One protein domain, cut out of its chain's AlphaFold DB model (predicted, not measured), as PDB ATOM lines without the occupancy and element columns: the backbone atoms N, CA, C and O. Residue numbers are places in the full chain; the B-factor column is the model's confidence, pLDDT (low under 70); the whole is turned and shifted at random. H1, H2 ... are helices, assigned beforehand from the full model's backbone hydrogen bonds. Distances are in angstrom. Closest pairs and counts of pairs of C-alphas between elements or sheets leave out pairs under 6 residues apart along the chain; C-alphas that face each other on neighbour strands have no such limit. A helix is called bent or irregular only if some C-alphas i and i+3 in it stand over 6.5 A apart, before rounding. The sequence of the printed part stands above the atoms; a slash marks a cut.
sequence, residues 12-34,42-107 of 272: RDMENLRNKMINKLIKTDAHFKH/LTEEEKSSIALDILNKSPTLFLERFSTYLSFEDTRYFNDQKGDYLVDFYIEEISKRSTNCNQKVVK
ATOM      1  N   ARG A  12      26.105  50.924  27.343       79.62
ATOM      2  CA  ARG A  12      24.749  51.479  27.388       79.62
ATOM      3  C   ARG A  12      24.003  51.343  26.056       79.62
ATOM      4  O   ARG A  12      22.793  51.136  26.048       79.62
ATOM      5  N   ASP A  13      24.707  51.446  24.933       81.69
ATOM      6  CA  ASP A  13      24.127  51.293  23.596       81.69
ATOM      7  C   ASP A  13      23.778  49.831  23.313       81.69
ATOM      8  O   ASP A  13      22.718  49.553  22.752       81.69
ATOM      9  N   MET A  14      24.609  48.898  23.783       81.75
ATOM     10  CA  MET A  14      24.348  47.458  23.693       81.75
ATOM     11  C   MET A  14      23.145  47.039  24.545       81.75
ATOM     12  O   MET A  14      22.294  46.287  24.073       81.75
ATOM     13  N   GLU A  15      23.008  47.573  25.764       84.12
ATOM     14  CA  GLU A  15      21.815  47.361  26.600       84.12
ATOM     15  C   GLU A  15      20.548  47.929  25.953       84.12
ATOM     16  O   GLU A  15      19.500  47.278  25.937       84.12
ATOM     17  N   ASN A  16      20.636  49.125  25.367       86.94
ATOM     18  CA  ASN A  16      19.520  49.725  24.644       86.94
ATOM     19  C   ASN A  16      19.118  48.888  23.422       86.94
ATOM     20  O   ASN A  16      17.924  48.690  23.184       86.94
ATOM     21  N   LEU A  17      20.094  48.388  22.659       86.50
ATOM     22  CA  LEU A  17      19.863  47.544  21.488       86.50
ATOM     23  C   LEU A  17      19.221  46.212  21.891       86.50
ATOM     24  O   LEU A  17      18.203  45.826  21.322       86.50
ATOM     25  N   ARG A  18      19.735  45.578  22.949       88.50
ATOM     26  CA  ARG A  18      19.159  44.368  23.549       88.50
ATOM     27  C   ARG A  18      17.697  44.572  23.941       88.50
ATOM     28  O   ARG A  18      16.843  43.780  23.558       88.50
ATOM     29  N   ASN A  19      17.387  45.645  24.665       88.31
ATOM     30  CA  ASN A  19      16.018  45.920  25.106       88.31
ATOM     31  C   ASN A  19      15.076  46.191  23.924       88.31
ATOM     32  O   ASN A  19      13.944  45.708  23.911       88.31
ATOM     33  N   LYS A  20      15.537  46.924  22.902       89.44
ATOM     34  CA  LYS A  20      14.767  47.141  21.665       89.44
ATOM     35  C   LYS A  20      14.486  45.831  20.933       89.44
ATOM     36  O   LYS A  20      13.339  45.594  20.555       89.44
ATOM     37  N   MET A  21      15.503  44.985  20.789       90.75
ATOM     38  CA  MET A  21      15.403  43.679  20.145       90.75
ATOM     39  C   MET A  21      14.359  42.795  20.841       90.75
ATOM     40  O   MET A  21      13.454  42.272  20.193       90.75
ATOM     41  N   ILE A  22      14.417  42.687  22.170       89.31
ATOM     42  CA  ILE A  22      13.470  41.880  22.954       89.31
ATOM     43  C   ILE A  22      12.048  42.450  22.871       89.31
ATOM     44  O   ILE A  22      11.107  41.711  22.589       89.31
ATOM     45  N   ASN A  23      11.880  43.767  23.008       88.31
ATOM     46  CA  ASN A  23      10.570  44.411  22.869       88.31
ATOM     47  C   ASN A  23       9.943  44.197  21.486       88.31
ATOM     48  O   ASN A  23       8.721  44.118  21.362       88.31
ATOM     49  N   LYS A  24      10.767  44.103  20.438       87.50
ATOM     50  CA  LYS A  24      10.302  43.764  19.093       87.50
ATOM     51  C   LYS A  24       9.818  42.316  19.031       87.50
ATOM     52  O   LYS A  24       8.733  42.080  18.510       87.50
ATOM     53  N   LEU A  25      10.569  41.375  19.607       88.50
ATOM     54  CA  LEU A  25      10.197  39.956  19.645       88.50
ATOM     55  C   LEU A  25       8.883  39.711  20.390       88.50
ATOM     56  O   LEU A  25       8.061  38.930  19.920       88.50
ATOM     57  N   ILE A  26       8.637  40.407  21.502       88.56
ATOM     58  CA  ILE A  26       7.396  40.265  22.288       88.56
ATOM     59  C   ILE A  26       6.147  40.564  21.444       88.56
ATOM     60  O   ILE A  26       5.114  39.916  21.618       88.56
ATOM     61  N   LYS A  27       6.251  41.517  20.508       86.06
ATOM     62  CA  LYS A  27       5.160  41.915  19.601       86.06
ATOM     63  C   LYS A  27       4.964  40.960  18.425       86.06
ATOM     64  O   LYS A  27       3.993  41.105  17.687       86.06
ATOM     65  N   THR A  28       5.896  40.036  18.209       85.69
ATOM     66  CA  THR A  28       5.817  39.034  17.143       85.69
ATOM     67  C   THR A  28       5.243  37.724  17.665       85.69
ATOM     68  O   THR A  28       5.303  37.436  18.859       85.69
ATOM     69  N   ASP A  29       4.729  36.898  16.755       82.31
ATOM     70  CA  ASP A  29       4.210  35.559  17.059       82.31
ATOM     71  C   ASP A  29       5.337  34.511  17.173       82.31
ATOM     72  O   ASP A  29       5.266  33.391  16.667       82.31
ATOM     73  N   ALA A  30       6.459  34.914  17.773       84.38
ATOM     74  CA  ALA A  30       7.623  34.059  17.917       84.38
ATOM     75  C   ALA A  30       7.358  32.937  18.930       84.38
ATOM     76  O   ALA A  30       6.682  33.116  19.946       84.38
ATOM     77  N   HIS A  31       7.944  31.766  18.685       84.75
ATOM     78  CA  HIS A  31       7.794  30.625  19.577       84.75
ATOM     79  C   HIS A  31       8.785  30.704  20.751       84.75
ATOM     80  O   HIS A  31       9.963  30.380  20.608       84.75
ATOM     81  N   PHE A  32       8.310  31.114  21.931       84.44
ATOM     82  CA  PHE A  32       9.148  31.228  23.137       84.44
ATOM     83  C   PHE A  32       9.267  29.901  23.907       84.44
ATOM     84  O   PHE A  32      10.344  29.561  24.404       84.44
ATOM     85  N   LYS A  33       8.173  29.134  24.001       84.31
ATOM     86  CA  LYS A  33       8.095  27.864  24.738       84.31
ATOM     87  C   LYS A  33       6.949  27.003  24.199       84.31
ATOM     88  O   LYS A  33       5.908  27.530  23.817       84.31
ATOM     89  N   HIS A  34       7.104  25.680  24.245       80.25
ATOM     90  CA  HIS A  34       5.991  24.751  24.042       80.25
ATOM     91  C   HIS A  34       4.968  24.889  25.180       80.25
ATOM     92  O   HIS A  34       5.261  24.510  26.315       80.25
ATOM     93  N   LEU A  42       1.281  33.289  27.339       79.69
ATOM     94  CA  LEU A  42       2.451  33.895  27.974       79.69
ATOM     95  C   LEU A  42       2.288  35.413  28.010       79.69
ATOM     96  O   LEU A  42       2.073  36.051  26.972       79.69
ATOM     97  N   THR A  43       2.464  35.988  29.194       86.62
ATOM     98  CA  THR A  43       2.490  37.441  29.363       86.62
ATOM     99  C   THR A  43       3.718  38.050  28.684       86.62
ATOM    100  O   THR A  43       4.724  37.382  28.436       86.62
ATOM    101  N   GLU A  44       3.655  39.346  28.374       85.75
ATOM    102  CA  GLU A  44       4.781  40.066  27.764       85.75
ATOM    103  C   GLU A  44       6.052  39.992  28.629       85.75
ATOM    104  O   GLU A  44       7.155  39.825  28.105       85.75
ATOM    105  N   GLU A  45       5.894  40.036  29.953       86.44
ATOM    106  CA  GLU A  45       6.988  39.931  30.922       86.44
ATOM    107  C   GLU A  45       7.636  38.539  30.905       86.44
ATOM    108  O   GLU A  45       8.864  38.421  30.875       86.44
ATOM    109  N   GLU A  46       6.828  37.477  30.835       86.62
ATOM    110  CA  GLU A  46       7.323  36.100  30.741       86.62
ATOM    111  C   GLU A  46       8.040  35.843  29.413       86.62
ATOM    112  O   GLU A  46       9.115  35.239  29.403       86.62
ATOM    113  N   LYS A  47       7.501  36.346  28.290       87.62
ATOM    114  CA  LYS A  47       8.166  36.274  26.974       87.62
ATOM    115  C   LYS A  47       9.528  36.961  27.011       87.62
ATOM    116  O   LYS A  47      10.514  36.395  26.535       87.62
ATOM    117  N   SER A  48       9.584  38.152  27.612       88.12
ATOM    118  CA  SER A  48      10.818  38.919  27.796       88.12
ATOM    119  C   SER A  48      11.854  38.128  28.598       88.12
ATOM    120  O   SER A  48      12.982  37.944  28.140       88.12
ATOM    121  N   SER A  49      11.455  37.577  29.751       89.88
ATOM    122  CA  SER A  49      12.345  36.785  30.605       89.88
ATOM    123  C   SER A  49      12.885  35.548  29.886       89.88
ATOM    124  O   SER A  49      14.084  35.289  29.937       89.88
ATOM    125  N   ILE A  50      12.033  34.806  29.173       88.88
ATOM    126  CA  ILE A  50      12.448  33.601  28.438       88.88
ATOM    127  C   ILE A  50      13.453  33.957  27.337       88.88
ATOM    128  O   ILE A  50      14.473  33.285  27.186       88.88
ATOM    129  N   ALA A  51      13.189  35.015  26.569       89.06
ATOM    130  CA  ALA A  51      14.081  35.443  25.496       89.06
ATOM    131  C   ALA A  51      15.436  35.929  26.028       89.06
ATOM    132  O   ALA A  51      16.474  35.576  25.466       89.06
ATOM    133  N   LEU A  52      15.437  36.680  27.134       90.00
ATOM    134  CA  LEU A  52      16.658  37.114  27.815       90.00
ATOM    135  C   LEU A  52      17.460  35.925  28.350       90.00
ATOM    136  O   LEU A  52      18.680  35.899  28.190       90.00
ATOM    137  N   ASP A  53      16.795  34.932  28.937       91.31
ATOM    138  CA  ASP A  53      17.447  33.721  29.434       91.31
ATOM    139  C   ASP A  53      18.120  32.930  28.312       91.31
ATOM    140  O   ASP A  53      19.239  32.449  28.490       91.31
ATOM    141  N   ILE A  54      17.468  32.796  27.152       89.69
ATOM    142  CA  ILE A  54      18.055  32.123  25.983       89.69
ATOM    143  C   ILE A  54      19.260  32.920  25.473       89.69
ATOM    144  O   ILE A  54      20.323  32.337  25.272       89.69
ATOM    145  N   LEU A  55      19.125  34.245  25.345       89.00
ATOM    146  CA  LEU A  55      20.198  35.126  24.881       89.00
ATOM    147  C   LEU A  55      21.445  35.051  25.776       89.00
ATOM    148  O   LEU A  55      22.563  35.026  25.269       89.00
ATOM    149  N   ASN A  56      21.256  34.996  27.098       87.75
ATOM    150  CA  ASN A  56      22.360  34.907  28.056       87.75
ATOM    151  C   ASN A  56      23.010  33.514  28.080       87.75
ATOM    152  O   ASN A  56      24.201  33.408  28.361       87.75
ATOM    153  N   LYS A  57      22.235  32.446  27.837       89.00
ATOM    154  CA  LYS A  57      22.738  31.062  27.834       89.00
ATOM    155  C   LYS A  57      23.558  30.763  26.591       89.00
ATOM    156  O   LYS A  57      24.674  30.267  26.704       89.00
ATOM    157  N   SER A  58      22.988  31.027  25.419       87.88
ATOM    158  CA  SER A  58      23.694  30.872  24.157       87.88
ATOM    159  C   SER A  58      23.096  31.777  23.069       87.88
ATOM    160  O   SER A  58      21.946  31.610  22.648       87.88
ATOM    161  N   PRO A  59      23.900  32.712  22.548       88.44
ATOM    162  CA  PRO A  59      23.522  33.572  21.430       88.44
ATOM    163  C   PRO A  59      23.130  32.797  20.167       88.44
ATOM    164  O   PRO A  59      22.237  33.214  19.437       88.44
ATOM    165  N   THR A  60      23.746  31.638  19.930       88.19
ATOM    166  CA  THR A  60      23.442  30.765  18.789       88.19
ATOM    167  C   THR A  60      22.027  30.193  18.845       88.19
ATOM    168  O   THR A  60      21.304  30.301  17.861       88.19
ATOM    169  N   LEU A  61      21.588  29.662  19.996       89.12
ATOM    170  CA  LEU A  61      20.211  29.164  20.163       89.12
ATOM    171  C   LEU A  61      19.187  30.298  20.082       89.12
ATOM    172  O   LEU A  61      18.054  30.091  19.644       89.12
ATOM    173  N   PHE A  62      19.573  31.498  20.525       91.12
ATOM    174  CA  PHE A  62      18.742  32.681  20.362       91.12
ATOM    175  C   PHE A  62      18.540  33.006  18.877       91.12
ATOM    176  O   PHE A  62      17.402  33.167  18.438       91.12
ATOM    177  N   LEU A  63      19.624  33.057  18.099       90.44
ATOM    178  CA  LEU A  63      19.561  33.319  16.664       90.44
ATOM    179  C   LEU A  63      18.795  32.221  15.922       90.44
ATOM    180  O   LEU A  63      17.902  32.547  15.155       90.44
ATOM    181  N   GLU A  64      19.035  30.945  16.212       89.00
ATOM    182  CA  GLU A  64      18.304  29.827  15.597       89.00
ATOM    183  C   GLU A  64      16.779  29.963  15.743       89.00
ATOM    184  O   GLU A  64      16.030  29.725  14.798       89.00
ATOM    185  N   ARG A  65      16.302  30.383  16.920       88.75
ATOM    186  CA  ARG A  65      14.862  30.510  17.186       88.75
ATOM    187  C   ARG A  65      14.253  31.806  16.672       88.75
ATOM    188  O   ARG A  65      13.090  31.813  16.271       88.75
ATOM    189  N   PHE A  66      14.996  32.906  16.752       89.88
ATOM    190  CA  PHE A  66      14.447  34.249  16.570       89.88
ATOM    191  C   PHE A  66      14.977  34.978  15.332       89.88
ATOM    192  O   PHE A  66      14.500  36.080  15.056       89.88
ATOM    193  N   SER A  67      15.903  34.393  14.558       87.94
ATOM    194  CA  SER A  67      16.561  35.044  13.412       87.94
ATOM    195  C   SER A  67      15.566  35.679  12.453       87.94
ATOM    196  O   SER A  67      15.816  36.783  11.984       87.94
ATOM    197  N   THR A  68      14.425  35.039  12.193       87.06
ATOM    198  CA  THR A  68      13.384  35.492  11.256       87.06
ATOM    199  C   THR A  68      12.745  36.828  11.639       87.06
ATOM    200  O   THR A  68      12.342  37.590  10.758       87.06
ATOM    201  N   TYR A  69      12.709  37.153  12.931       87.56
ATOM    202  CA  TYR A  69      12.072  38.354  13.476       87.56
ATOM    203  C   TYR A  69      13.063  39.507  13.725       87.56
ATOM    204  O   TYR A  69      12.663  40.659  13.953       87.56
ATOM    205  N   LEU A  70      14.364  39.229  13.630       87.31
ATOM    206  CA  LEU A  70      15.426  40.216  13.806       87.31
ATOM    207  C   LEU A  70      15.619  41.095  12.563       87.31
ATOM    208  O   LEU A  70      15.381  40.684  11.421       87.31
ATOM    209  N   SER A  71      16.026  42.339  12.814       85.44
ATOM    210  CA  SER A  71      16.409  43.335  11.806       85.44
ATOM    211  C   SER A  71      17.924  43.436  11.660       85.44
ATOM    212  O   SER A  71      18.678  43.028  12.536       85.44
ATOM    213  N   PHE A  72      18.370  44.067  10.571       84.69
ATOM    214  CA  PHE A  72      19.783  44.377  10.351       84.69
ATOM    215  C   PHE A  72      20.402  45.239  11.469       84.69
ATOM    216  O   PHE A  72      21.585  45.122  11.745       84.69
ATOM    217  N   GLU A  73      19.625  46.090  12.141       85.56
ATOM    218  CA  GLU A  73      20.138  46.875  13.272       85.56
ATOM    219  C   GLU A  73      20.520  45.993  14.470       85.56
ATOM    220  O   GLU A  73      21.509  46.272  15.147       85.56
ATOM    221  N   ASP A  74      19.779  44.903  14.691       86.31
ATOM    222  CA  ASP A  74      19.965  44.003  15.832       86.31
ATOM    223  C   ASP A  74      21.227  43.141  15.678       86.31
ATOM    224  O   ASP A  74      21.826  42.738  16.673       86.31
ATOM    225  N   THR A  75      21.694  42.904  14.444       85.75
ATOM    226  CA  THR A  75      22.909  42.107  14.188       85.75
ATOM    227  C   THR A  75      24.166  42.759  14.756       85.75
ATOM    228  O   THR A  75      25.124  42.061  15.079       85.75
ATOM    229  N   ARG A  76      24.147  44.085  14.969       86.31
ATOM    230  CA  ARG A  76      25.245  44.812  15.619       86.31
ATOM    231  C   ARG A  76      25.528  44.304  17.029       86.31
ATOM    232  O   ARG A  76      26.680  44.353  17.446       86.31
ATOM    233  N   TYR A  77      24.513  43.786  17.727       86.94
ATOM    234  CA  TYR A  77      24.670  43.222  19.068       86.94
ATOM    235  C   TYR A  77      25.576  41.979  19.080       86.94
ATOM    236  O   TYR A  77      26.272  41.728  20.055       86.94
ATOM    237  N   PHE A  78      25.596  41.213  17.986       86.81
ATOM    238  CA  PHE A  78      26.332  39.949  17.885       86.81
ATOM    239  C   PHE A  78      27.724  40.112  17.260       86.81
ATOM    240  O   PHE A  78      28.422  39.123  17.055       86.81
ATOM    241  N   ASN A  79      28.159  41.347  16.971       83.81
ATOM    242  CA  ASN A  79      29.475  41.602  16.377       83.81
ATOM    243  C   ASN A  79      30.630  41.078  17.245       83.81
ATOM    244  O   ASN A  79      31.614  40.594  16.693       83.81
ATOM    245  N   ASP A  80      30.490  41.122  18.572       82.62
ATOM    246  CA  ASP A  80      31.506  40.635  19.519       82.62
ATOM    247  C   ASP A  80      31.656  39.104  19.501       82.62
ATOM    248  O   ASP A  80      32.620  38.559  20.033       82.62
ATOM    249  N   GLN A  81      30.691  38.404  18.902       79.94
ATOM    250  CA  GLN A  81      30.625  36.942  18.812       79.94
ATOM    251  C   GLN A  81      30.847  36.439  17.382       79.94
ATOM    252  O   GLN A  81      30.610  35.265  17.095       79.94
ATOM    253  N   LYS A  82      31.317  37.319  16.489       74.56
ATOM    254  CA  LYS A  82      31.770  36.943  15.150       74.56
ATOM    255  C   LYS A  82      32.957  35.990  15.238       74.56
ATOM    256  O   LYS A  82      33.872  36.209  16.033       74.56
ATOM    257  N   GLY A  83      32.942  34.948  14.413       77.06
ATOM    258  CA  GLY A  83      33.923  33.861  14.438       77.06
ATOM    259  C   GLY A  83      33.340  32.503  14.828       77.06
ATOM    260  O   GLY A  83      33.975  31.483  14.563       77.06
ATOM    261  N   ASP A  84      32.134  32.458  15.403       87.44
ATOM    262  CA  ASP A  84      31.331  31.235  15.414       87.44
ATOM    263  C   ASP A  84      30.568  31.129  14.086       87.44
ATOM    264  O   ASP A  84      29.773  32.007  13.738       87.44
ATOM    265  N   TYR A  85      30.789  30.030  13.362       90.00
ATOM    266  CA  TYR A  85      30.174  29.755  12.063       90.00
ATOM    267  C   TYR A  85      28.650  29.935  12.079       90.00
ATOM    268  O   TYR A  85      28.085  30.499  11.142       90.00
ATOM    269  N   LEU A  86      27.975  29.489  13.145       88.94
ATOM    270  CA  LEU A  86      26.515  29.591  13.225       88.94
ATOM    271  C   LEU A  86      26.047  31.037  13.415       88.94
ATOM    272  O   LEU A  86      25.040  31.437  12.834       88.94
ATOM    273  N   VAL A  87      26.770  31.828  14.210       89.25
ATOM    274  CA  VAL A  87      26.445  33.246  14.426       89.25
ATOM    275  C   VAL A  87      26.628  34.022  13.125       89.25
ATOM    276  O   VAL A  87      25.726  34.759  12.722       89.25
ATOM    277  N   ASP A  88      27.749  33.803  12.437       90.00
ATOM    278  CA  ASP A  88      28.051  34.461  11.168       90.00
ATOM    279  C   ASP A  88      27.018  34.104  10.087       90.00
ATOM    280  O   ASP A  88      26.512  34.999   9.404       90.00
ATOM    281  N   PHE A  89      26.612  32.831  10.008       91.94
ATOM    282  CA  PHE A  89      25.555  32.371   9.105       91.94
ATOM    283  C   PHE A  89      24.229  33.116   9.329       91.94
ATOM    284  O   PHE A  89      23.652  33.658   8.384       91.94
ATOM    285  N   TYR A  90      23.747  33.203  10.575       90.81
ATOM    286  CA  TYR A  90      22.479  33.881  10.864       90.81
ATOM    287  C   TYR A  90      22.554  35.398  10.661       90.81
ATOM    288  O   TYR A  90      21.579  36.005  10.212       90.81
ATOM    289  N   ILE A  91      23.695  36.031  10.955       89.88
ATOM    290  CA  ILE A  91      23.908  37.454  10.653       89.88
ATOM    291  C   ILE A  91      23.802  37.691   9.142       89.88
ATOM    292  O   ILE A  91      23.125  38.632   8.706       89.88
ATOM    293  N   GLU A  92      24.437  36.834   8.341       90.19
ATOM    294  CA  GLU A  92      24.373  36.906   6.885       90.19
ATOM    295  C   GLU A  92      22.940  36.682   6.376       90.19
ATOM    296  O   GLU A  92      22.461  37.429   5.520       90.19
ATOM    297  N   GLU A  93      22.213  35.719   6.941       90.19
ATOM    298  CA  GLU A  93      20.821  35.437   6.588       90.19
ATOM    299  C   GLU A  93      19.888  36.628   6.881       90.19
ATOM    300  O   GLU A  93      19.077  37.020   6.033       90.19
ATOM    301  N   ILE A  94      20.024  37.261   8.053       88.81
ATOM    302  CA  ILE A  94      19.255  38.464   8.418       88.81
ATOM    303  C   ILE A  94      19.570  39.614   7.451       88.81
ATOM    304  O   ILE A  94      18.658  40.323   7.007       88.81
ATOM    305  N   SER A  95      20.846  39.785   7.089       87.31
ATOM    306  CA  SER A  95      21.283  40.784   6.112       87.31
ATOM    307  C   SER A  95      20.653  40.543   4.737       87.31
ATOM    308  O   SER A  95      19.987  41.434   4.203       87.31
ATOM    309  N   LYS A  96      20.750  39.313   4.211       87.56
ATOM    310  CA  LYS A  96      20.148  38.900   2.932       87.56
ATOM    311  C   LYS A  96      18.639  39.120   2.911       87.56
ATOM    312  O   LYS A  96      18.080  39.584   1.921       87.56
ATOM    313  N   ARG A  97      17.937  38.829   4.009       88.62
ATOM    314  CA  ARG A  97      16.490  39.075   4.090       88.62
ATOM    315  C   ARG A  97      16.157  40.566   4.023       88.62
ATOM    316  O   ARG A  97      15.192  40.939   3.354       88.62
ATOM    317  N   SER A  98      16.947  41.408   4.686       81.88
ATOM    318  CA  SER A  98      16.783  42.865   4.650       81.88
ATOM    319  C   SER A  98      17.008  43.424   3.239       81.88
ATOM    320  O   SER A  98      16.165  44.161   2.723       81.88
ATOM    321  N   THR A  99      18.090  43.016   2.568       80.56
ATOM    322  CA  THR A  99      18.381  43.445   1.190       80.56
ATOM    323  C   THR A  99      17.311  42.966   0.213       80.56
ATOM    324  O   THR A  99      16.806  43.772  -0.564       80.56
ATOM    325  N   ASN A 100      16.874  41.708   0.312       81.50
ATOM    326  CA  ASN A 100      15.791  41.160  -0.508       81.50
ATOM    327  C   ASN A 100      14.461  41.898  -0.286       81.50
ATOM    328  O   ASN A 100      13.712  42.135  -1.232       81.50
ATOM    329  N   CYS A 101      14.149  42.280   0.957       78.12
ATOM    330  CA  CYS A 101      12.974  43.099   1.258       78.12
ATOM    331  C   CYS A 101      13.064  44.461   0.554       78.12
ATOM    332  O   CYS A 101      12.135  44.853  -0.155       78.12
ATOM    333  N   ASN A 102      14.212  45.135   0.661       82.81
ATOM    334  CA  ASN A 102      14.452  46.415  -0.005       82.81
ATOM    335  C   ASN A 102      14.366  46.290  -1.534       82.81
ATOM    336  O   ASN A 102      13.712  47.112  -2.175       82.81
ATOM    337  N   GLN A 103      14.938  45.232  -2.117       85.81
ATOM    338  CA  GLN A 103      14.835  44.935  -3.549       85.81
ATOM    339  C   GLN A 103      13.380  44.724  -3.984       85.81
ATOM    340  O   GLN A 103      12.956  45.293  -4.987       85.81
ATOM    341  N   LYS A 104      12.578  43.975  -3.212       88.19
ATOM    342  CA  LYS A 104      11.140  43.802  -3.486       88.19
ATOM    343  C   LYS A 104      10.388  45.128  -3.423       88.19
ATOM    344  O   LYS A 104       9.561  45.396  -4.290       88.19
ATOM    345  N   VAL A 105      10.680  45.980  -2.438       89.06
ATOM    346  CA  VAL A 105      10.070  47.317  -2.328       89.06
ATOM    347  C   VAL A 105      10.436  48.181  -3.535       89.06
ATOM    348  O   VAL A 105       9.550  48.794  -4.130       89.06
ATOM    349  N   VAL A 106      11.708  48.198  -3.935       91.00
ATOM    350  CA  VAL A 106      12.193  48.925  -5.117       91.00
ATOM    351  C   VAL A 106      11.529  48.411  -6.394       91.00
ATOM    352  O   VAL A 106      10.978  49.214  -7.147       91.00
ATOM    353  N   LYS A 107      11.500  47.092  -6.609       91.69
ATOM    354  CA  LYS A 107      10.856  46.471  -7.775       91.69
ATOM    355  C   LYS A 107       9.356  46.768  -7.810       91.69
ATOM    356  O   LYS A 107       8.839  47.117  -8.861       91.69
TER     357      LYS A 107
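This is residues 12 to 34 and 42 to 107 of the 272 residues of the protein "DUF2052 domain-containing protein" of Arion vulgaris (UniProt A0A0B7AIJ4). Three helices, H2, H3 and H5, make a bent row with H3 in the middle, and H1 and H4 pack over the inner side of that row. The end of H5, residues 100 to 107, sticks out of the body as an arm. The printed part has 89 residues, with five named helices in the order H1 to H5 and no named strand; its class is all helix. The helix packing is part aligned, part crossed, some touching helices lying at a shallow tilt and others at a steep one. The whole is compact, with a radius of gyration of the C-alphas of 13.3 A, and spans 40 by 29 by 29 A.

H1, residues 12 to 26, touches H2, residues 44 to 57, with its residues 22 to 26 alone; the closest C-alphas, of Ile 26 and Glu 44, are 6.1 A apart, at a steep tilt of 55 degrees, opposite ways. H1 also touches H4, residues 74 to 81, closest at the C-alphas of Met 14 and Tyr 77, 6.3 A, at a steep tilt of 56 degrees. H1 and H3, residues 59 to 69, only just touch, and only at their ends, with 3 pairs of C-alphas within 8 A; Leu 25 and Tyr 69 are closest, their C-alphas 6.6 A apart. H2 and H3 form a hairpin at a steep tilt of 43 degrees, with the closest C-alphas, of Leu 55 and Phe 62, 5.3 A apart. H3 touches H5, residues 85 to 107, the same way at a shallow tilt of 12 degrees; the C-alphas of Thr 60 and Val 87 are closest, 5.8 A. H4 and H5 form a hairpin at a shallow tilt of 25 degrees, closest at the C-alphas of Thr 75 and Ile 91, 5.9 A. H5 is apart from H1 and H2. In H1, H2 and H5 every O i to N i+4 pair is within hydrogen-bond range; in H3 5 of 7 are, and in H4 0 of 4, beside 4 of 5 O i to N i+3 pairs.

H1 begins at C-alpha 12, (24.749, 51.479, 27.388), and measures 21.3 A from first to last C-alpha; H2 measures 20.1 A. H3 and H4 are irregular: C-alphas 65 and 68 are 7.9 A apart, and C-alphas 77 and 80 are 7.3 A apart. H5, 32.3 A long, ends at C-alpha 107, (10.856, 46.471, -7.775).

The two C-alphas farthest apart, of Lys 57 and Lys 107, are 40.6 A from each other. Residues 35 to 41 are not printed, and C-alphas 34 and 42 are 10.6 A apart across this cut, which lies in the link from H1 to H2. The other three links are tight. Mean pLDDT of the printed part is 86.7, and no printed residue is under 70.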